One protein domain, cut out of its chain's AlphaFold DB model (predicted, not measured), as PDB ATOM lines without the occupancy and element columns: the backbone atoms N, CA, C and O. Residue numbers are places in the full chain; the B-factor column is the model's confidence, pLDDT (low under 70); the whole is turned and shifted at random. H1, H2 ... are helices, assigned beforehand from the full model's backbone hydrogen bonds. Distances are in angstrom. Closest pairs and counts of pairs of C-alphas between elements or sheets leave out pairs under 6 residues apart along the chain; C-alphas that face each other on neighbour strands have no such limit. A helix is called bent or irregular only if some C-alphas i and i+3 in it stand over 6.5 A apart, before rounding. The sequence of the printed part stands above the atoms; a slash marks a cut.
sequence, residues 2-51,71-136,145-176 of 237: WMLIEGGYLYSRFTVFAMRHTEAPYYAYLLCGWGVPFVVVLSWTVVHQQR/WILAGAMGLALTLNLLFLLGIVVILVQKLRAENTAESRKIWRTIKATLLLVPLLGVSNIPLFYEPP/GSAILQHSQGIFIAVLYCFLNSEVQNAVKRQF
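AT A GLANCE: This is residues 2 to 51, 71 to 136 and 145 to 176 of the 237 residues of the protein "G_PROTEIN_RECEP_F2_4 domain-containing protein" of Toxocara canis (UniProt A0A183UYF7). The long helix H3 is the backbone of a loose, all-helix array: H4 folds back beside it on one side, while on another side H1 packs on residues 80 to 91 of H3, and H2 touches H3 near its first residues. H5 runs near H4 without clear contact, and H6 turns off steeply after H5's end. The free-standing residues 45 to 51 of H2 and the turn at residues 101 to 106 stick out at the two ends of the longest axis. The printed part has 148 residues with six named helices, H1 to H6 in that order, and no named strand. It is loose, with a radius of gyration of the C-alphas of 18.8 A and spans of 61 by 43 by 30 A.

IN THESE COORDINATES: H3, the longest helix, holds residues 71 to 101 and is 45.0 A long from its first C-alpha at (-54.252, 33.290, 6.517) to its last at (-37.337, 70.096, 26.073). H4 follows with residues 105 to 126, 32.2 A long. H1 holds residues 2 to 16 and is 20.4 A long, beginning at C-alpha 2 at (-48.058, 40.432, 25.003). H2 holds residues 26 to 51, 38.0 A long; it is neither bent nor irregular, but only just: C-alphas 33 and 36 are 6.2 A apart. H5 holds residues 145 to 163, 25.5 A long, with a kink of 25 degrees near residue 152. H6 holds residues 166 to 176, 14.8 A long, and ends at C-alpha 176 at (-16.369, 42.293, 37.199).

HOW THE PARTS SIT: H3 is the hub, touching H1, H2 and H4. H3 and H4 form a helical hairpin and run opposite ways at a shallow tilt of 12 degrees; their closest C-alphas, those of Leu 85 and Pro 122, are 5.6 A apart. H1 touches residues 80 to 91 of H3, with the C-alphas of Leu 4 and Asn 84 closest at 5.1 A. These two run the same way at a shallow tilt of 34.8 degrees, only just short of steep. Residues 40 to 44 of H2 touch residues 72 to 76 of H3, opposite ways at a shallow tilt of 25 degrees, with the C-alphas of Trp 44 and Leu 73 closest at 7.0 A. H1 and H2, a helical hairpin, only just touch, with 3 pairs of C-alphas within 8 A; the closest, those of Trp 2 and Gly 33, are 5.7 A apart. Their lines stand at a tilt of 37 degrees, only just steep, and they run opposite ways. H1, H2 and H3 form an up and down bundle, each helix running against the one before it. H5 is close to but not clearly touching H4, with the C-alphas of Leu 124 and Gln 153 closest at 6.3 A. H6 is likewise close to but not clearly touching H5, at a steep tilt of 66 degrees, with the C-alphas of Phe 163 and Gln 169 closest at 6.6 A. H3 and H5 are apart. Every O i to N i+4 pair is within hydrogen-bond range in H1 and H6; the counts are 21 of 22 in H2, 26 of 27 in H3, 15 of 18 in H4 and 13 of 15 in H5.

THE WHOLE: The two C-alphas farthest apart, those of Gln 50 and Ala 105, are 61.3 A apart. Residues 52 to 70 are not printed, with 15.0 A between C-alphas 51 and 71 across the cut; residues 137 to 144 are also not printed, with 16.1 A between C-alphas 136 and 145. Of the links that are printed whole, H3 to H4 and H5 to H6 are tight, H1 to H2 is short, and none is long. The mean pLDDT of the printed part is 72.8, and 42 residues are under 70, among them residues 12 to 25 and 129 to 136.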
ATOM      1  N   TRP A   2     -48.740  39.865  23.832       70.50
ATOM      2  CA  TRP A   2     -48.058  40.432  25.003       70.50
ATOM      3  C   TRP A   2     -47.228  41.694  24.723       70.50
ATOM      4  O   TRP A   2     -47.399  42.683  25.424       70.50
ATOM      5  N   MET A   3     -46.456  41.722  23.630       68.50
ATOM      6  CA  MET A   3     -45.736  42.939  23.214       68.50
ATOM      7  C   MET A   3     -46.669  44.119  22.871       68.50
ATOM      8  O   MET A   3     -46.316  45.266  23.113       68.50
ATOM      9  N   LEU A   4     -47.878  43.846  22.356       66.56
ATOM     10  CA  LEU A   4     -48.898  44.871  22.083       66.56
ATOM     11  C   LEU A   4     -49.469  45.442  23.385       66.56
ATOM     12  O   LEU A   4     -49.734  46.636  23.472       66.56
ATOM     13  N   ILE A   5     -49.651  44.598  24.401       67.62
ATOM     14  CA  ILE A   5     -50.156  45.015  25.713       67.62
ATOM     15  C   ILE A   5     -49.110  45.816  26.463       67.62
ATOM     16  O   ILE A   5     -49.459  46.820  27.067       67.62
ATOM     17  N   GLU A   6     -47.843  45.425  26.383       69.00
ATOM     18  CA  GLU A   6     -46.738  46.201  26.939       69.00
ATOM     19  C   GLU A   6     -46.638  47.583  26.268       69.00
ATOM     20  O   GLU A   6     -46.571  48.604  26.958       69.00
ATOM     21  N   GLY A   7     -46.753  47.642  24.934       67.50
ATOM     22  CA  GLY A   7     -46.812  48.895  24.175       67.50
ATOM     23  C   GLY A   7     -48.037  49.757  24.512       67.50
ATOM     24  O   GLY A   7     -47.905  50.955  24.758       67.50
ATOM     25  N   GLY A   8     -49.227  49.157  24.590       67.25
ATOM     26  CA  GLY A   8     -50.471  49.842  24.953       67.25
ATOM     27  C   GLY A   8     -50.500  50.311  26.411       67.25
ATOM     28  O   GLY A   8     -50.999  51.397  26.702       67.25
ATOM     29  N   TYR A   9     -49.915  49.538  27.326       71.69
ATOM     30  CA  TYR A   9     -49.752  49.894  28.733       71.69
ATOM     31  C   TYR A   9     -48.815  51.095  28.898       71.69
ATOM     32  O   TYR A   9     -49.160  52.052  29.592       71.69
ATOM     33  N   LEU A  10     -47.673  51.100  28.198       70.19
ATOM     34  CA  LEU A  10     -46.769  52.252  28.156       70.19
ATOM     35  C   LEU A  10     -47.448  53.484  27.546       70.19
ATOM     36  O   LEU A  10     -47.369  54.568  28.122       70.19
ATOM     37  N   TYR A  11     -48.162  53.326  26.427       72.06
ATOM     38  CA  TYR A  11     -48.904  54.417  25.789       72.06
ATOM     39  C   TYR A  11     -49.960  55.012  26.724       72.06
ATOM     40  O   TYR A  11     -50.013  56.232  26.899       72.06
ATOM     41  N   SER A  12     -50.761  54.155  27.364       67.56
ATOM     42  CA  SER A  12     -51.783  54.559  28.324       67.56
ATOM     43  C   SER A  12     -51.160  55.260  29.525       67.56
ATOM     44  O   SER A  12     -51.611  56.341  29.867       67.56
ATOM     45  N   ARG A  13     -50.078  54.746  30.118       65.81
ATOM     46  CA  ARG A  13     -49.383  55.438  31.216       65.81
ATOM     47  C   ARG A  13     -48.859  56.808  30.786       65.81
ATOM     48  O   ARG A  13     -49.035  57.759  31.533       65.81
ATOM     49  N   PHE A  14     -48.287  56.948  29.592       66.56
ATOM     50  CA  PHE A  14     -47.771  58.234  29.104       66.56
ATOM     51  C   PHE A  14     -48.865  59.268  28.792       66.56
ATOM     52  O   PHE A  14     -48.676  60.450  29.074       66.56
ATOM     53  N   THR A  15     -49.998  58.844  28.226       63.78
ATOM     54  CA  THR A  15     -51.149  59.726  27.945       63.78
ATOM     55  C   THR A  15     -51.975  60.020  29.198       63.78
ATOM     56  O   THR A  15     -52.410  61.150  29.396       63.78
ATOM     57  N   VAL A  16     -52.143  59.045  30.092       57.09
ATOM     58  CA  VAL A  16     -52.899  59.180  31.349       57.09
ATOM     59  C   VAL A  16     -52.109  59.940  32.417       57.09
ATOM     60  O   VAL A  16     -52.720  60.690  33.179       57.09
ATOM     61  N   PHE A  17     -50.770  59.871  32.420       53.12
ATOM     62  CA  PHE A  17     -49.917  60.766  33.224       53.12
ATOM     63  C   PHE A  17     -50.166  62.249  32.898       53.12
ATOM     64  O   PHE A  17     -49.855  63.111  33.713       53.12
ATOM     65  N   ALA A  18     -50.763  62.564  31.740       52.50
ATOM     66  CA  ALA A  18     -51.186  63.919  31.414       52.50
ATOM     67  C   ALA A  18     -52.569  64.310  31.977       52.50
ATOM     68  O   ALA A  18     -52.836  65.506  32.017       52.50
ATOM     69  N   MET A  19     -53.447  63.375  32.394       48.53
ATOM     70  CA  MET A  19     -54.858  63.720  32.668       48.53
ATOM     71  C   MET A  19     -55.562  63.119  33.903       48.53
ATOM     72  O   MET A  19     -56.469  63.788  34.398       48.53
ATOM     73  N   ARG A  20     -55.243  61.938  34.464       48.31
ATOM     74  CA  ARG A  20     -55.947  61.480  35.699       48.31
ATOM     75  C   ARG A  20     -55.337  60.229  36.340       48.31
ATOM     76  O   ARG A  20     -55.112  59.227  35.676       48.31
ATOM     77  N   HIS A  21     -55.196  60.251  37.665       50.47
ATOM     78  CA  HIS A  21     -54.904  59.097  38.523       50.47
ATOM     79  C   HIS A  21     -56.129  58.158  38.602       50.47
ATOM     80  O   HIS A  21     -56.938  58.235  39.525       50.47
ATOM     81  N   THR A  22     -56.343  57.290  37.616       53.16
ATOM     82  CA  THR A  22     -57.309  56.187  37.752       53.16
ATOM     83  C   THR A  22     -56.679  54.937  37.174       53.16
ATOM     84  O   THR A  22     -56.500  54.809  35.967       53.16
ATOM     85  N   GLU A  23     -56.251  54.054  38.071       59.38
ATOM     86  CA  GLU A  23     -55.581  52.815  37.708       59.38
ATOM     87  C   GLU A  23     -56.603  51.862  37.087       59.38
ATOM     88  O   GLU A  23     -57.550  51.426  37.741       59.38
ATOM     89  N   ALA A  24     -56.439  51.564  35.799       58.25
ATOM     90  CA  ALA A  24     -57.188  50.491  35.167       58.25
ATOM     91  C   ALA A  24     -56.773  49.148  35.806       58.25
ATOM     92  O   ALA A  24     -55.579  48.925  36.035       58.25
ATOM     93  N   PRO A  25     -57.721  48.243  36.104       68.62
ATOM     94  CA  PRO A  25     -57.422  47.012  36.824       68.62
ATOM     95  C   PRO A  25     -56.490  46.122  35.996       68.62
ATOM     96  O   PRO A  25     -56.789  45.776  34.852       68.62
ATOM     97  N   TYR A  26     -55.374  45.703  36.597       70.50
ATOM     98  CA  TYR A  26     -54.361  44.848  35.966       70.50
ATOM     99  C   TYR A  26     -54.941  43.553  35.357       70.50
ATOM    100  O   TYR A  26     -54.435  43.048  34.353       70.50
ATOM    101  N   TYR A  27     -56.048  43.054  35.916       67.94
ATOM    102  CA  TYR A  27     -56.787  41.899  35.411       67.94
ATOM    103  C   TYR A  27     -57.346  42.092  33.997       67.94
ATOM    104  O   TYR A  27     -57.357  41.137  33.227       67.94
ATOM    105  N   ALA A  28     -57.772  43.303  33.623       69.38
ATOM    106  CA  ALA A  28     -58.290  43.567  32.279       69.38
ATOM    107  C   ALA A  28     -57.184  43.429  31.219       69.38
ATOM    108  O   ALA A  28     -57.403  42.847  30.159       69.38
ATOM    109  N   TYR A  29     -55.966  43.880  31.532       71.19
ATOM    110  CA  TYR A  29     -54.804  43.702  30.657       71.19
ATOM    111  C   TYR A  29     -54.388  42.231  30.550       71.19
ATOM    112  O   TYR A  29     -54.081  41.758  29.456       71.19
ATOM    113  N   LEU A  30     -54.441  41.490  31.661       71.88
ATOM    114  CA  LEU A  30     -54.125  40.062  31.695       71.88
ATOM    115  C   LEU A  30     -55.142  39.232  30.889       71.88
ATOM    116  O   LEU A  30     -54.752  38.373  30.097       71.88
ATOM    117  N   LEU A  31     -56.437  39.531  31.037       77.00
ATOM    118  CA  LEU A  31     -57.518  38.901  30.277       77.00
ATOM    119  C   LEU A  31     -57.435  39.223  28.788       77.00
ATOM    120  O   LEU A  31     -57.626  38.329  27.975       77.00
ATOM    121  N   CYS A  32     -57.086  40.449  28.398       74.31
ATOM    122  CA  CYS A  32     -56.860  40.765  26.987       74.31
ATOM    123  C   CYS A  32     -55.630  40.035  26.416       74.31
ATOM    124  O   CYS A  32     -55.651  39.605  25.263       74.31
ATOM    125  N   GLY A  33     -54.574  39.846  27.213       72.81
ATOM    126  CA  GLY A  33     -53.338  39.184  26.776       72.81
ATOM    127  C   GLY A  33     -53.461  37.701  26.529       72.81
ATOM    128  O   GLY A  33     -52.884  37.210  25.561       72.81
ATOM    129  N   TRP A  34     -54.243  37.015  27.353       79.19
ATOM    130  CA  TRP A  34     -54.522  35.592  27.192       79.19
ATOM    131  C   TRP A  34     -55.796  35.321  26.393       79.19
ATOM    132  O   TRP A  34     -55.835  34.387  25.599       79.19
ATOM    133  N   GLY A  35     -56.821  36.152  26.553       80.19
ATOM    134  CA  GLY A  35     -58.131  35.967  25.939       80.19
ATOM    135  C   GLY A  35     -58.115  36.167  24.430       80.19
ATOM    136  O   GLY A  35     -58.634  35.326  23.708       80.19
ATOM    137  N   VAL A  36     -57.465  37.218  23.921       78.06
ATOM    138  CA  VAL A  36     -57.379  37.461  22.469       78.06
ATOM    139  C   VAL A  36     -56.690  36.311  21.716       78.06
ATOM    140  O   VAL A  36     -57.286  35.807  20.764       78.06
ATOM    141  N   PRO A  37     -55.486  35.830  22.100       80.69
ATOM    142  CA  PRO A  37     -54.881  34.691  21.414       80.69
ATOM    143  C   PRO A  37     -55.698  33.411  21.602       80.69
ATOM    144  O   PRO A  37     -55.815  32.645  20.651       80.69
ATOM    145  N   PHE A  38     -56.315  33.200  22.768       82.81
ATOM    146  CA  PHE A  38     -57.176  32.043  22.990       82.81
ATOM    147  C   PHE A  38     -58.394  32.047  22.060       82.81
ATOM    148  O   PHE A  38     -58.672  31.040  21.424       82.81
ATOM    149  N   VAL A  39     -59.076  33.184  21.906       84.38
ATOM    150  CA  VAL A  39     -60.238  33.329  21.014       84.38
ATOM    151  C   VAL A  39     -59.845  33.143  19.550       84.38
ATOM    152  O   VAL A  39     -60.555  32.459  18.813       84.38
ATOM    153  N   VAL A  40     -58.712  33.706  19.120       82.06
ATOM    154  CA  VAL A  40     -58.216  33.548  17.744       82.06
ATOM    155  C   VAL A  40     -57.856  32.089  17.459       82.06
ATOM    156  O   VAL A  40     -58.271  31.550  16.434       82.06
ATOM    157  N   VAL A  41     -57.134  31.429  18.373       82.50
ATOM    158  CA  VAL A  41     -56.769  30.011  18.237       82.50
ATOM    159  C   VAL A  41     -58.016  29.135  18.269       82.50
ATOM    160  O   VAL A  41     -58.166  28.280  17.405       82.50
ATOM    161  N   LEU A  42     -58.947  29.377  19.193       83.75
ATOM    162  CA  LEU A  42     -60.194  28.622  19.292       83.75
ATOM    163  C   LEU A  42     -61.020  28.752  18.007       83.75
ATOM    164  O   LEU A  42     -61.416  27.743  17.430       83.75
ATOM    165  N   SER A  43     -61.197  29.973  17.500       82.44
ATOM    166  CA  SER A  43     -61.902  30.229  16.238       82.44
ATOM    167  C   SER A  43     -61.243  29.495  15.068       82.44
ATOM    168  O   SER A  43     -61.929  28.850  14.278       82.44
ATOM    169  N   TRP A  44     -59.909  29.528  14.988       81.19
ATOM    170  CA  TRP A  44     -59.156  28.790  13.975       81.19
ATOM    171  C   TRP A  44     -59.339  27.272  14.116       81.19
ATOM    172  O   TRP A  44     -59.656  26.612  13.130       81.19
ATOM    173  N   THR A  45     -59.228  26.717  15.329       77.88
ATOM    174  CA  THR A  45     -59.408  25.275  15.570       77.88
ATOM    175  C   THR A  45     -60.820  24.794  15.243       77.88
ATOM    176  O   THR A  45     -60.965  23.716  14.678       77.88
ATOM    177  N   VAL A  46     -61.861  25.587  15.525       81.50
ATOM    178  CA  VAL A  46     -63.257  25.239  15.215       81.50
ATOM    179  C   VAL A  46     -63.488  25.212  13.704       81.50
ATOM    180  O   VAL A  46     -64.018  24.230  13.182       81.50
ATOM    181  N   VAL A  47     -63.042  26.250  12.989       76.25
ATOM    182  CA  VAL A  47     -63.130  26.314  11.520       76.25
ATOM    183  C   VAL A  47     -62.324  25.182  10.877       76.25
ATOM    184  O   VAL A  47     -62.783  24.554   9.921       76.25
ATOM    185  N   HIS A  48     -61.145  24.878  11.424       72.50
ATOM    186  CA  HIS A  48     -60.286  23.793  10.964       72.50
ATOM    187  C   HIS A  48     -60.926  22.416  11.198       72.50
ATOM    188  O   HIS A  48     -60.965  21.597  10.284       72.50
ATOM    189  N   GLN A  49     -61.488  22.171  12.383       73.69
ATOM    190  CA  GLN A  49     -62.128  20.902  12.738       73.69
ATOM    191  C   GLN A  49     -63.359  20.618  11.868       73.69
ATOM    192  O   GLN A  49     -63.522  19.505  11.370       73.69
ATOM    193  N   GLN A  50     -64.205  21.629  11.640       73.44
ATOM    194  CA  GLN A  50     -65.394  21.490  10.793       73.44
ATOM    195  C   GLN A  50     -65.036  21.146   9.343       73.44
ATOM    196  O   GLN A  50     -65.725  20.355   8.704       73.44
ATOM    197  N   ARG A  51     -63.936  21.707   8.828       66.31
ATOM    198  CA  ARG A  51     -63.491  21.492   7.445       66.31
ATOM    199  C   ARG A  51     -62.665  20.209   7.281       66.31
ATOM    200  O   ARG A  51     -62.774  19.540   6.258       66.31
ATOM    201  N   TRP A  71     -53.989  31.866   6.739       67.75
ATOM    202  CA  TRP A  71     -54.252  33.290   6.517       67.75
ATOM    203  C   TRP A  71     -55.071  33.961   7.621       67.75
ATOM    204  O   TRP A  71     -54.852  35.131   7.915       67.75
ATOM    205  N   ILE A  72     -55.986  33.238   8.272       69.75
ATOM    206  CA  ILE A  72     -56.790  33.793   9.375       69.75
ATOM    207  C   ILE A  72     -55.903  34.042  10.602       69.75
ATOM    208  O   ILE A  72     -55.979  35.097  11.231       69.75
ATOM    209  N   LEU A  73     -55.025  33.087  10.918       72.75
ATOM    210  CA  LEU A  73     -54.100  33.188  12.042       72.75
ATOM    211  C   LEU A  73     -53.009  34.231  11.756       72.75
ATOM    212  O   LEU A  73     -52.750  35.103  12.585       72.75
ATOM    213  N   ALA A  74     -52.440  34.194  10.552       73.62
ATOM    214  CA  ALA A  74     -51.449  35.150  10.080       73.62
ATOM    215  C   ALA A  74     -52.031  36.570   9.983       73.62
ATOM    216  O   ALA A  74     -51.382  37.527  10.392       73.62
ATOM    217  N   GLY A  75     -53.281  36.716   9.537       76.62
ATOM    218  CA  GLY A  75     -54.002  37.987   9.495       76.62
ATOM    219  C   GLY A  75     -54.269  38.559  10.886       76.62
ATOM    220  O   GLY A  75     -54.022  39.741  11.118       76.62
ATOM    221  N   ALA A  76     -54.688  37.731  11.848       79.12
ATOM    222  CA  ALA A  76     -54.861  38.159  13.237       79.12
ATOM    223  C   ALA A  76     -53.529  38.587  13.887       79.12
ATOM    224  O   ALA A  76     -53.476  39.586  14.609       79.12
ATOM    225  N   MET A  77     -52.439  37.865  13.606       76.88
ATOM    226  CA  MET A  77     -51.089  38.232  14.048       76.88
ATOM    227  C   MET A  77     -50.601  39.528  13.385       76.88
ATOM    228  O   MET A  77     -50.085  40.406  14.078       76.88
ATOM    229  N   GLY A  78     -50.816  39.677  12.076       77.06
ATOM    230  CA  GLY A  78     -50.460  40.861  11.298       77.06
ATOM    231  C   GLY A  78     -51.216  42.111  11.748       77.06
ATOM    232  O   GLY A  78     -50.600  43.144  11.986       77.06
ATOM    233  N   LEU A  79     -52.527  42.011  11.979       80.00
ATOM    234  CA  LEU A  79     -53.338  43.121  12.481       80.00
ATOM    235  C   LEU A  79     -52.857  43.603  13.856       80.00
ATOM    236  O   LEU A  79     -52.661  44.800  14.068       80.00
ATOM    237  N   ALA A  80     -52.620  42.676  14.788       77.06
ATOM    238  CA  ALA A  80     -52.096  43.023  16.106       77.06
ATOM    239  C   ALA A  80     -50.713  43.675  16.029       77.06
ATOM    240  O   ALA A  80     -50.382  44.537  16.843       77.06
ATOM    241  N   LEU A  81     -49.913  43.288  15.041       76.44
ATOM    242  CA  LEU A  81     -48.615  43.884  14.811       76.44
ATOM    243  C   LEU A  81     -48.707  45.303  14.238       76.44
ATOM    244  O   LEU A  81     -47.998  46.192  14.709       76.44
ATOM    245  N   THR A  82     -49.594  45.538  13.272       77.31
ATOM    246  CA  THR A  82     -49.845  46.879  12.729       77.31
ATOM    247  C   THR A  82     -50.319  47.831  13.824       77.31
ATOM    248  O   THR A  82     -49.806  48.943  13.933       77.31
ATOM    249  N   LEU A  83     -51.229  47.387  14.695       79.88
ATOM    250  CA  LEU A  83     -51.670  48.177  15.849       79.88
ATOM    251  C   LEU A  83     -50.512  48.472  16.816       79.88
ATOM    252  O   LEU A  83     -50.383  49.601  17.290       79.88
ATOM    253  N   ASN A  84     -49.625  47.500  17.054       77.50
ATOM    254  CA  ASN A  84     -48.437  47.695  17.888       77.50
ATOM    255  C   ASN A  84     -47.493  48.758  17.303       77.50
ATOM    256  O   ASN A  84     -46.981  49.600  18.038       77.50
ATOM    257  N   LEU A  85     -47.299  48.758  15.979       77.12
ATOM    258  CA  LEU A  85     -46.501  49.766  15.283       77.12
ATOM    259  C   LEU A  85     -47.107  51.169  15.434       77.12
ATOM    260  O   LEU A  85     -46.378  52.112  15.725       77.12
ATOM    261  N   LEU A  86     -48.425  51.315  15.275       81.38
ATOM    262  CA  LEU A  86     -49.098  52.611  15.415       81.38
ATOM    263  C   LEU A  86     -48.951  53.186  16.830       81.38
ATOM    264  O   LEU A  86     -48.594  54.357  16.980       81.38
ATOM    265  N   PHE A  87     -49.153  52.367  17.868       78.19
ATOM    266  CA  PHE A  87     -48.937  52.802  19.253       78.19
ATOM    267  C   PHE A  87     -47.484  53.182  19.508       78.19
ATOM    268  O   PHE A  87     -47.210  54.221  20.110       78.19
ATOM    269  N   LEU A  88     -46.552  52.380  18.999       75.38
ATOM    270  CA  LEU A  88     -45.134  52.649  19.135       75.38
ATOM    271  C   LEU A  88     -44.740  53.975  18.478       75.38
ATOM    272  O   LEU A  88     -44.058  54.773  19.113       75.38
ATOM    273  N   LEU A  89     -45.212  54.260  17.262       79.81
ATOM    274  CA  LEU A  89     -44.973  55.544  16.594       79.81
ATOM    275  C   LEU A  89     -45.507  56.724  17.419       79.81
ATOM    276  O   LEU A  89     -44.809  57.726  17.573       79.81
ATOM    277  N   GLY A  90     -46.693  56.584  18.019       80.62
ATOM    278  CA  GLY A  90     -47.242  57.582  18.941       80.62
ATOM    279  C   GLY A  90     -46.339  57.831  20.155       80.62
ATOM    280  O   GLY A  90     -46.050  58.983  20.488       80.62
ATOM    281  N   ILE A  91     -45.828  56.763  20.778       79.88
ATOM    282  CA  ILE A  91     -44.879  56.855  21.900       79.88
ATOM    283  C   ILE A  91     -43.580  57.534  21.454       79.88
ATOM    284  O   ILE A  91     -43.108  58.431  22.153       79.88
ATOM    285  N   VAL A  92     -43.017  57.165  20.293       77.94
ATOM    286  CA  VAL A  92     -41.797  57.788  19.740       77.94
ATOM    287  C   VAL A  92     -41.990  59.300  19.636       77.94
ATOM    288  O   VAL A  92     -41.142  60.063  20.093       77.94
ATOM    289  N   VAL A  93     -43.103  59.739  19.045       83.81
ATOM    290  CA  VAL A  93     -43.389  61.157  18.805       83.81
ATOM    291  C   VAL A  93     -43.513  61.926  20.121       83.81
ATOM    292  O   VAL A  93     -42.934  63.004  20.256       83.81
ATOM    293  N   ILE A  94     -44.212  61.383  21.119       80.12
ATOM    294  CA  ILE A  94     -44.337  62.012  22.446       80.12
ATOM    295  C   ILE A  94     -42.980  62.057  23.160       80.12
ATOM    296  O   ILE A  94     -42.606  63.084  23.729       80.12
ATOM    297  N   LEU A  95     -42.216  60.967  23.101       76.56
ATOM    298  CA  LEU A  95     -40.905  60.857  23.731       76.56
ATOM    299  C   LEU A  95     -39.905  61.854  23.130       76.56
ATOM    300  O   LEU A  95     -39.195  62.538  23.865       76.56
ATOM    301  N   VAL A  96     -39.885  61.983  21.801       77.25
ATOM    302  CA  VAL A  96     -39.065  62.976  21.089       77.25
ATOM    303  C   VAL A  96     -39.459  64.395  21.490       77.25
ATOM    304  O   VAL A  96     -38.578  65.222  21.717       77.25
ATOM    305  N   GLN A  97     -40.757  64.677  21.627       79.50
ATOM    306  CA  GLN A  97     -41.231  65.993  22.056       79.50
ATOM    307  C   GLN A  97     -40.791  66.334  23.485       79.50
ATOM    308  O   GLN A  97     -40.264  67.424  23.703       79.50
ATOM    309  N   LYS A  98     -40.932  65.409  24.443       74.06
ATOM    310  CA  LYS A  98     -40.504  65.642  25.833       74.06
ATOM    311  C   LYS A  98     -38.988  65.787  25.970       74.06
ATOM    312  O   LYS A  98     -38.519  66.682  26.659       74.06
ATOM    313  N   LEU A  99     -38.210  64.978  25.258       67.38
ATOM    314  CA  LEU A  99     -36.747  65.041  25.325       67.38
ATOM    315  C   LEU A  99     -36.149  66.247  24.597       67.38
ATOM    316  O   LEU A  99     -35.075  66.708  24.977       67.38
ATOM    317  N   ARG A 100     -36.828  66.796  23.579       72.75
ATOM    318  CA  ARG A 100     -36.411  68.063  22.954       72.75
ATOM    319  C   ARG A 100     -36.454  69.224  23.952       72.75
ATOM    320  O   ARG A 100     -35.679  70.164  23.796       72.75
ATOM    321  N   ALA A 101     -37.307  69.139  24.974       74.25
ATOM    322  CA  ALA A 101     -37.337  70.096  26.073       74.25
ATOM    323  C   ALA A 101     -36.159  69.918  27.062       74.25
ATOM    324  O   ALA A 101     -35.680  70.906  27.605       74.25
ATOM    325  N   GLU A 102     -35.629  68.699  27.239       71.62
ATOM    326  CA  GLU A 102     -34.531  68.353  28.172       71.62
ATOM    327  C   GLU A 102     -33.205  68.019  27.448       71.62
ATOM    328  O   GLU A 102     -32.609  66.947  27.607       71.62
ATOM    329  N   ASN A 103     -32.733  68.939  26.603       65.00
ATOM    330  CA  ASN A 103     -31.629  68.724  25.660       65.00
ATOM    331  C   ASN A 103     -30.223  68.659  26.315       65.00
ATOM    332  O   ASN A 103     -29.384  69.534  26.099       65.00
ATOM    333  N   THR A 104     -29.928  67.609  27.091       76.12
ATOM    334  CA  THR A 104     -28.586  67.342  27.652       76.12
ATOM    335  C   THR A 104     -27.781  66.327  26.822       76.12
ATOM    336  O   THR A 104     -28.323  65.528  26.053       76.12
ATOM    337  N   ALA A 105     -26.447  66.348  26.944       70.56
ATOM    338  CA  ALA A 105     -25.555  65.438  26.211       70.56
ATOM    339  C   ALA A 105     -25.723  63.958  26.605       70.56
ATOM    340  O   ALA A 105     -25.563  63.076  25.759       70.56
ATOM    341  N   GLU A 106     -26.098  63.695  27.858       72.94
ATOM    342  CA  GLU A 106     -26.396  62.353  28.366       72.94
ATOM    343  C   GLU A 106     -27.740  61.834  27.825       72.94
ATOM    344  O   GLU A 106     -27.808  60.688  27.366       72.94
ATOM    345  N   SER A 107     -28.758  62.699  27.701       71.25
ATOM    346  CA  SER A 107     -30.031  62.363  27.039       71.25
ATOM    347  C   SER A 107     -29.834  61.869  25.601       71.25
ATOM    348  O   SER A 107     -30.518  60.946  25.160       71.25
ATOM    349  N   ARG A 108     -28.854  62.415  24.861       71.75
ATOM    350  CA  ARG A 108     -28.562  61.982  23.480       71.75
ATOM    351  C   ARG A 108     -28.038  60.546  23.390       71.75
ATOM    352  O   ARG A 108     -28.354  59.857  22.421       71.75
ATOM    353  N   LYS A 109     -27.241  60.085  24.364       72.25
ATOM    354  CA  LYS A 109     -26.747  58.694  24.400       72.25
ATOM    355  C   LYS A 109     -27.886  57.729  24.709       72.25
ATOM    356  O   LYS A 109     -28.072  56.763  23.976       72.25
ATOM    357  N   ILE A 110     -28.682  58.051  25.728       72.62
ATOM    358  CA  ILE A 110     -29.865  57.276  26.124       72.62
ATOM    359  C   ILE A 110     -30.852  57.175  24.951       72.62
ATOM    360  O   ILE A 110     -31.379  56.100  24.671       72.62
ATOM    361  N   TRP A 111     -31.020  58.253  24.178       73.94
ATOM    362  CA  TRP A 111     -31.900  58.258  23.011       73.94
ATOM    363  C   TRP A 111     -31.460  57.305  21.906       73.94
ATOM    364  O   TRP A 111     -32.313  56.702  21.264       73.94
ATOM    365  N   ARG A 112     -30.154  57.130  21.671       75.38
ATOM    366  CA  ARG A 112     -29.676  56.163  20.669       75.38
ATOM    367  C   ARG A 112     -30.098  54.745  21.039       75.38
ATOM    368  O   ARG A 112     -30.583  54.021  20.174       75.38
ATOM    369  N   THR A 113     -29.986  54.389  22.315       75.75
ATOM    370  CA  THR A 113     -30.386  53.073  22.824       75.75
ATOM    371  C   THR A 113     -31.902  52.898  22.813       75.75
ATOM    372  O   THR A 113     -32.398  51.889  22.310       75.75
ATOM    373  N   ILE A 114     -32.652  53.893  23.297       76.44
ATOM    374  CA  ILE A 114     -34.119  53.836  23.283       76.44
ATOM    375  C   ILE A 114     -34.622  53.775  21.846       76.44
ATOM    376  O   ILE A 114     -35.416  52.903  21.535       76.44
ATOM    377  N   LYS A 115     -34.124  54.625  20.943       74.19
ATOM    378  CA  LYS A 115     -34.498  54.603  19.526       74.19
ATOM    379  C   LYS A 115     -34.187  53.263  18.872       74.19
ATOM    380  O   LYS A 115     -35.023  52.777  18.122       74.19
ATOM    381  N   ALA A 116     -33.025  52.668  19.138       78.81
ATOM    382  CA  ALA A 116     -32.691  51.349  18.607       78.81
ATOM    383  C   ALA A 116     -33.670  50.280  19.111       78.81
ATOM    384  O   ALA A 116     -34.186  49.505  18.316       78.81
ATOM    385  N   THR A 117     -33.995  50.296  20.405       76.62
ATOM    386  CA  THR A 117     -34.954  49.363  21.019       76.62
ATOM    387  C   THR A 117     -36.364  49.564  20.459       76.62
ATOM    388  O   THR A 117     -37.025  48.610  20.058       76.62
ATOM    389  N   LEU A 118     -36.797  50.819  20.342       74.94
ATOM    390  CA  LEU A 118     -38.104  51.216  19.832       74.94
ATOM    391  C   LEU A 118     -38.243  50.923  18.333       74.94
ATOM    392  O   LEU A 118     -39.327  50.596  17.887       74.94
ATOM    393  N   LEU A 119     -37.162  50.993  17.553       72.56
ATOM    394  CA  LEU A 119     -37.136  50.546  16.155       72.56
ATOM    395  C   LEU A 119     -37.044  49.026  16.025       72.56
ATOM    396  O   LEU A 119     -37.526  48.477  15.038       72.56
ATOM    397  N   LEU A 120     -36.461  48.340  17.010       74.81
ATOM    398  CA  LEU A 120     -36.380  46.889  16.990       74.81
ATOM    399  C   LEU A 120     -37.762  46.261  17.191       74.81
ATOM    400  O   LEU A 120     -38.123  45.378  16.430       74.81
ATOM    401  N   VAL A 121     -38.567  46.748  18.137       74.94
ATOM    402  CA  VAL A 121     -39.928  46.235  18.413       74.94
ATOM    403  C   VAL A 121     -40.825  46.093  17.163       74.94
ATOM    404  O   VAL A 121     -41.449  45.045  17.009       74.94
ATOM    405  N   PRO A 122     -40.925  47.070  16.244       67.69
ATOM    406  CA  PRO A 122     -41.662  46.897  14.997       67.69
ATOM    407  C   PRO A 122     -40.920  46.023  13.980       67.69
ATOM    408  O   PRO A 122     -41.566  45.314  13.211       67.69
ATOM    409  N   LEU A 123     -39.583  46.004  13.997       73.69
ATOM    410  CA  LEU A 123     -38.776  45.115  13.155       73.69
ATOM    411  C   LEU A 123     -39.014  43.631  13.491       73.69
ATOM    412  O   LEU A 123     -39.111  42.816  12.579       73.69
ATOM    413  N   LEU A 124     -39.225  43.310  14.777       70.50
ATOM    414  CA  LEU A 124     -39.688  41.996  15.269       70.50
ATOM    415  C   LEU A 124     -41.038  41.581  14.664       70.50
ATOM    416  O   LEU A 124     -41.431  40.418  14.706       70.50
ATOM    417  N   GLY A 125     -41.793  42.550  14.165       71.06
ATOM    418  CA  GLY A 125     -43.015  42.321  13.432       71.06
ATOM    419  C   GLY A 125     -42.806  42.038  11.964       71.06
ATOM    420  O   GLY A 125     -43.366  41.091  11.420       71.06
ATOM    421  N   VAL A 126     -41.995  42.878  11.330       70.00
ATOM    422  CA  VAL A 126     -41.673  42.780   9.906       70.00
ATOM    423  C   VAL A 126     -41.006  41.436   9.589       70.00
ATOM    424  O   VAL A 126     -41.277  40.863   8.538       70.00
ATOM    425  N   SER A 127     -40.221  40.870  10.514       73.44
ATOM    426  CA  SER A 127     -39.637  39.527  10.372       73.44
ATOM    427  C   SER A 127     -40.666  38.396  10.259       73.44
ATOM    428  O   SER A 127     -40.311  37.338   9.762       73.44
ATOM    429  N   ASN A 128     -41.925  38.614  10.662       71.62
ATOM    430  CA  ASN A 128     -43.013  37.641  10.518       71.62
ATOM    431  C   ASN A 128     -43.781  37.777   9.185       71.62
ATOM    432  O   ASN A 128     -44.637  36.947   8.891       71.62
ATOM    433  N   ILE A 129     -43.489  38.791   8.357       67.69
ATOM    434  CA  ILE A 129     -44.106  38.973   7.027       67.69
ATOM    435  C   ILE A 129     -43.845  37.794   6.071       67.69
ATOM    436  O   ILE A 129     -44.768  37.440   5.337       67.69
ATOM    437  N   PRO A 130     -42.670  37.130   6.073       66.69
ATOM    438  CA  PRO A 130     -42.455  35.938   5.255       66.69
ATOM    439  C   PRO A 130     -43.453  34.801   5.534       66.69
ATOM    440  O   PRO A 130     -43.765  34.020   4.644       66.69
ATOM    441  N   LEU A 131     -44.022  34.753   6.743       63.75
ATOM    442  CA  LEU A 131     -45.072  33.799   7.113       63.75
ATOM    443  C   LEU A 131     -46.426  34.103   6.437       63.75
ATOM    444  O   LEU A 131     -47.310  33.254   6.397       63.75
ATOM    445  N   PHE A 132     -46.611  35.335   5.957       62.25
ATOM    446  CA  PHE A 132     -47.840  35.820   5.328       62.25
ATOM    447  C   PHE A 132     -47.802  35.698   3.801       62.25
ATOM    448  O   PHE A 132     -48.832  35.466   3.169       62.25
ATOM    449  N   TYR A 133     -46.616  35.848   3.209       62.38
ATOM    450  CA  TYR A 133     -46.401  35.787   1.768       62.38
ATOM    451  C   TYR A 133     -45.540  34.574   1.411       62.38
ATOM    452  O   TYR A 133     -44.405  34.724   0.979       62.38
ATOM    453  N   GLU A 134     -46.061  33.363   1.607       62.03
ATOM    454  CA  GLU A 134     -45.422  32.165   1.054       62.03
ATOM    455  C   GLU A 134     -45.679  32.144  -0.466       62.03
ATOM    456  O   GLU A 134     -46.840  32.033  -0.884       62.03
ATOM    457  N   PRO A 135     -44.651  32.314  -1.320       64.69
ATOM    458  CA  PRO A 135     -44.842  32.184  -2.755       64.69
ATOM    459  C   PRO A 135     -45.201  30.726  -3.092       64.69
ATOM    460  O   PRO A 135     -44.679  29.811  -2.458       64.69
ATOM    461  N   PRO A 136     -46.049  30.489  -4.108       61.28
ATOM    462  CA  PRO A 136     -46.478  29.141  -4.498       61.28
ATOM    463  C   PRO A 136     -45.319  28.218  -4.919       61.28
ATOM    464  O   PRO A 136     -45.461  27.005  -4.843       61.28
ATOM    465  N   GLY A 145     -33.761  32.201   4.037       78.88
ATOM    466  CA  GLY A 145     -33.843  33.600   4.454       78.88
ATOM    467  C   GLY A 145     -34.890  33.826   5.544       78.88
ATOM    468  O   GLY A 145     -34.591  34.449   6.560       78.88
ATOM    469  N   SER A 146     -36.092  33.274   5.378       77.25
ATOM    470  CA  SER A 146     -37.162  33.366   6.379       77.25
ATOM    471  C   SER A 146     -36.784  32.675   7.693       77.25
ATOM    472  O   SER A 146     -36.949  33.278   8.751       77.25
ATOM    473  N   ALA A 147     -36.173  31.486   7.649       80.56
ATOM    474  CA  ALA A 147     -35.680  30.808   8.848       80.56
ATOM    475  C   ALA A 147     -34.617  31.642   9.588       80.56
ATOM    476  O   ALA A 147     -34.705  31.846  10.799       80.56
ATOM    477  N   ILE A 148     -33.635  32.194   8.869       83.06
ATOM    478  CA  ILE A 148     -32.593  33.041   9.470       83.06
ATOM    479  C   ILE A 148     -33.203  34.302  10.098       83.06
ATOM    480  O   ILE A 148     -32.831  34.680  11.213       83.06
ATOM    481  N   LEU A 149     -34.160  34.946   9.426       80.56
ATOM    482  CA  LEU A 149     -34.863  36.117   9.958       80.56
ATOM    483  C   LEU A 149     -35.656  35.774  11.229       80.56
ATOM    484  O   LEU A 149     -35.573  36.507  12.214       80.56
ATOM    485  N   GLN A 150     -36.339  34.628  11.246       78.12
ATOM    486  CA  GLN A 150     -37.103  34.145  12.398       78.12
ATOM    487  C   GLN A 150     -36.195  33.849  13.606       78.12
ATOM    488  O   GLN A 150     -36.506  34.218  14.738       78.12
ATOM    489  N   HIS A 151     -35.052  33.194  13.389       82.62
ATOM    490  CA  HIS A 151     -34.151  32.783  14.472       82.62
ATOM    491  C   HIS A 151     -33.259  33.921  14.977       82.62
ATOM    492  O   HIS A 151     -33.000  34.022  16.179       82.62
ATOM    493  N   SER A 152     -32.822  34.817  14.088       81.81
ATOM    494  CA  SER A 152     -32.045  35.998  14.480       81.81
ATOM    495  C   SER A 152     -32.844  36.932  15.390       81.81
ATOM    496  O   SER A 152     -32.271  37.557  16.283       81.81
ATOM    497  N   GLN A 153     -34.172  36.955  15.251       81.50
ATOM    498  CA  GLN A 153     -35.081  37.739  16.079       81.50
ATOM    499  C   GLN A 153     -34.857  37.528  17.589       81.50
ATOM    500  O   GLN A 153     -34.730  38.498  18.338       81.50
ATOM    501  N   GLY A 154     -34.765  36.273  18.042       78.25
ATOM    502  CA  GLY A 154     -34.552  35.949  19.459       78.25
ATOM    503  C   GLY A 154     -33.186  36.406  19.976       78.25
ATOM    504  O   GLY A 154     -33.071  36.888  21.104       78.25
ATOM    505  N   ILE A 155     -32.162  36.335  19.122       81.62
ATOM    506  CA  ILE A 155     -30.803  36.791  19.435       81.62
ATOM    507  C   ILE A 155     -30.786  38.312  19.612       81.62
ATOM    508  O   ILE A 155     -30.228  38.807  20.592       81.62
ATOM    509  N   PHE A 156     -31.442  39.065  18.723       77.88
ATOM    510  CA  PHE A 156     -31.527  40.524  18.838       77.88
ATOM    511  C   PHE A 156     -32.236  40.965  20.121       77.88
ATOM    512  O   PHE A 156     -31.761  41.887  20.784       77.88
ATOM    513  N   ILE A 157     -33.322  40.289  20.515       78.81
ATOM    514  CA  ILE A 157     -34.025  40.580  21.776       78.81
ATOM    515  C   ILE A 157     -33.094  40.353  22.971       78.81
ATOM    516  O   ILE A 157     -32.973  41.233  23.823       78.81
ATOM    517  N   ALA A 158     -32.401  39.211  23.025       81.12
ATOM    518  CA  ALA A 158     -31.480  38.898  24.115       81.12
ATOM    519  C   ALA A 158     -30.328  39.913  24.199       81.12
ATOM    520  O   ALA A 158     -30.003  40.401  25.280       81.12
ATOM    521  N   VAL A 159     -29.747  40.291  23.059       75.44
ATOM    522  CA  VAL A 159     -28.687  41.304  22.984       75.44
ATOM    523  C   VAL A 159     -29.189  42.674  23.450       75.44
ATOM    524  O   VAL A 159     -28.540  43.302  24.288       75.44
ATOM    525  N   LEU A 160     -30.357  43.133  22.996       69.94
ATOM    526  CA  LEU A 160     -30.869  44.449  23.392       69.94
ATOM    527  C   LEU A 160     -31.281  44.514  24.869       69.94
ATOM    528  O   LEU A 160     -30.864  45.431  25.575       69.94
ATOM    529  N   TYR A 161     -32.069  43.548  25.344       70.62
ATOM    530  CA  TYR A 161     -32.612  43.586  26.704       70.62
ATOM    531  C   TYR A 161     -31.598  43.160  27.769       70.62
ATOM    532  O   TYR A 161     -31.626  43.694  28.877       70.62
ATOM    533  N   CYS A 162     -30.695  42.229  27.450       71.25
ATOM    534  CA  CYS A 162     -29.732  41.700  28.415       71.25
ATOM    535  C   CYS A 162     -28.373  42.411  28.325       71.25
ATOM    536  O   CYS A 162     -27.823  42.820  29.341       71.25
ATOM    537  N   PHE A 163     -27.831  42.611  27.119       67.06
ATOM    538  CA  PHE A 163     -26.460  43.113  26.957       67.06
ATOM    539  C   PHE A 163     -26.362  44.629  26.777       67.06
ATOM    540  O   PHE A 163     -25.361  45.217  27.181       67.06
ATOM    541  N   LEU A 164     -27.362  45.281  26.177       63.91
ATOM    542  CA  LEU A 164     -27.362  46.732  25.918       63.91
ATOM    543  C   LEU A 164     -28.115  47.551  26.964       63.91
ATOM    544  O   LEU A 164     -28.076  48.784  26.919       63.91
ATOM    545  N   ASN A 165     -28.754  46.894  27.929       71.88
ATOM    546  CA  ASN A 165     -29.343  47.586  29.058       71.88
ATOM    547  C   ASN A 165     -28.225  48.148  29.952       71.88
ATOM    548  O   ASN A 165     -27.430  47.398  30.521       71.88
ATOM    549  N   SER A 166     -28.155  49.475  30.066       63.00
ATOM    550  CA  SER A 166     -27.132  50.182  30.842       63.00
ATOM    551  C   SER A 166     -27.153  49.800  32.322       63.00
ATOM    552  O   SER A 166     -26.107  49.813  32.968       63.00
ATOM    553  N   GLU A 167     -28.307  49.402  32.859       67.88
ATOM    554  CA  GLU A 167     -28.423  48.884  34.222       67.88
ATOM    555  C   GLU A 167     -27.723  47.533  34.365       67.88
ATOM    556  O   GLU A 167     -26.932  47.343  35.292       67.88
ATOM    557  N   VAL A 168     -27.929  46.630  33.401       69.12
ATOM    558  CA  VAL A 168     -27.280  45.313  33.375       69.12
ATOM    559  C   VAL A 168     -25.784  45.466  33.114       69.12
ATOM    560  O   VAL A 168     -24.981  44.879  33.833       69.12
ATOM    561  N   GLN A 169     -25.376  46.329  32.179       71.62
ATOM    562  CA  GLN A 169     -23.963  46.641  31.944       71.62
ATOM    563  C   GLN A 169     -23.287  47.202  33.199       71.62
ATOM    564  O   GLN A 169     -22.175  46.797  33.540       71.62
ATOM    565  N   ASN A 170     -23.955  48.101  33.923       74.50
ATOM    566  CA  ASN A 170     -23.429  48.666  35.161       74.50
ATOM    567  C   ASN A 170     -23.374  47.628  36.289       74.50
ATOM    568  O   ASN A 170     -22.403  47.613  37.048       74.50
ATOM    569  N   ALA A 171     -24.364  46.740  36.398       74.12
ATOM    570  CA  ALA A 171     -24.356  45.638  37.356       74.12
ATOM    571  C   ALA A 171     -23.227  44.637  37.059       74.12
ATOM    572  O   ALA A 171     -22.452  44.302  37.958       74.12
ATOM    573  N   VAL A 172     -23.065  44.238  35.795       77.62
ATOM    574  CA  VAL A 172     -21.987  43.350  35.334       77.62
ATOM    575  C   VAL A 172     -20.629  44.001  35.560       77.62
ATOM    576  O   VAL A 172     -19.755  43.374  36.147       77.62
ATOM    577  N   LYS A 173     -20.450  45.278  35.203       76.94
ATOM    578  CA  LYS A 173     -19.200  46.013  35.442       76.94
ATOM    579  C   LYS A 173     -18.852  46.078  36.931       76.94
ATOM    580  O   LYS A 173     -17.702  45.855  37.293       76.94
ATOM    581  N   ARG A 174     -19.838  46.308  37.808       77.19
ATOM    582  CA  ARG A 174     -19.644  46.288  39.271       77.19
ATOM    583  C   ARG A 174     -19.227  44.910  39.783       77.19
ATOM    584  O   ARG A 174     -18.397  44.838  40.683       77.19
ATOM    585  N   GLN A 175     -19.780  43.831  39.233       76.94
ATOM    586  CA  GLN A 175     -19.386  42.465  39.587       76.94
ATOM    587  C   GLN A 175     -17.997  42.118  39.038       76.94
ATOM    588  O   GLN A 175     -17.176  41.574  39.766       76.94
ATOM    589  N   PHE A 176     -17.678  42.524  37.808       77.50
ATOM    590  CA  PHE A 176     -16.369  42.293  37.199       77.50
ATOM    591  C   PHE A 176     -15.259  43.047  37.934       77.50
ATOM    592  O   PHE A 176     -14.229  42.465  38.235       77.50
TER     593      PHE A 176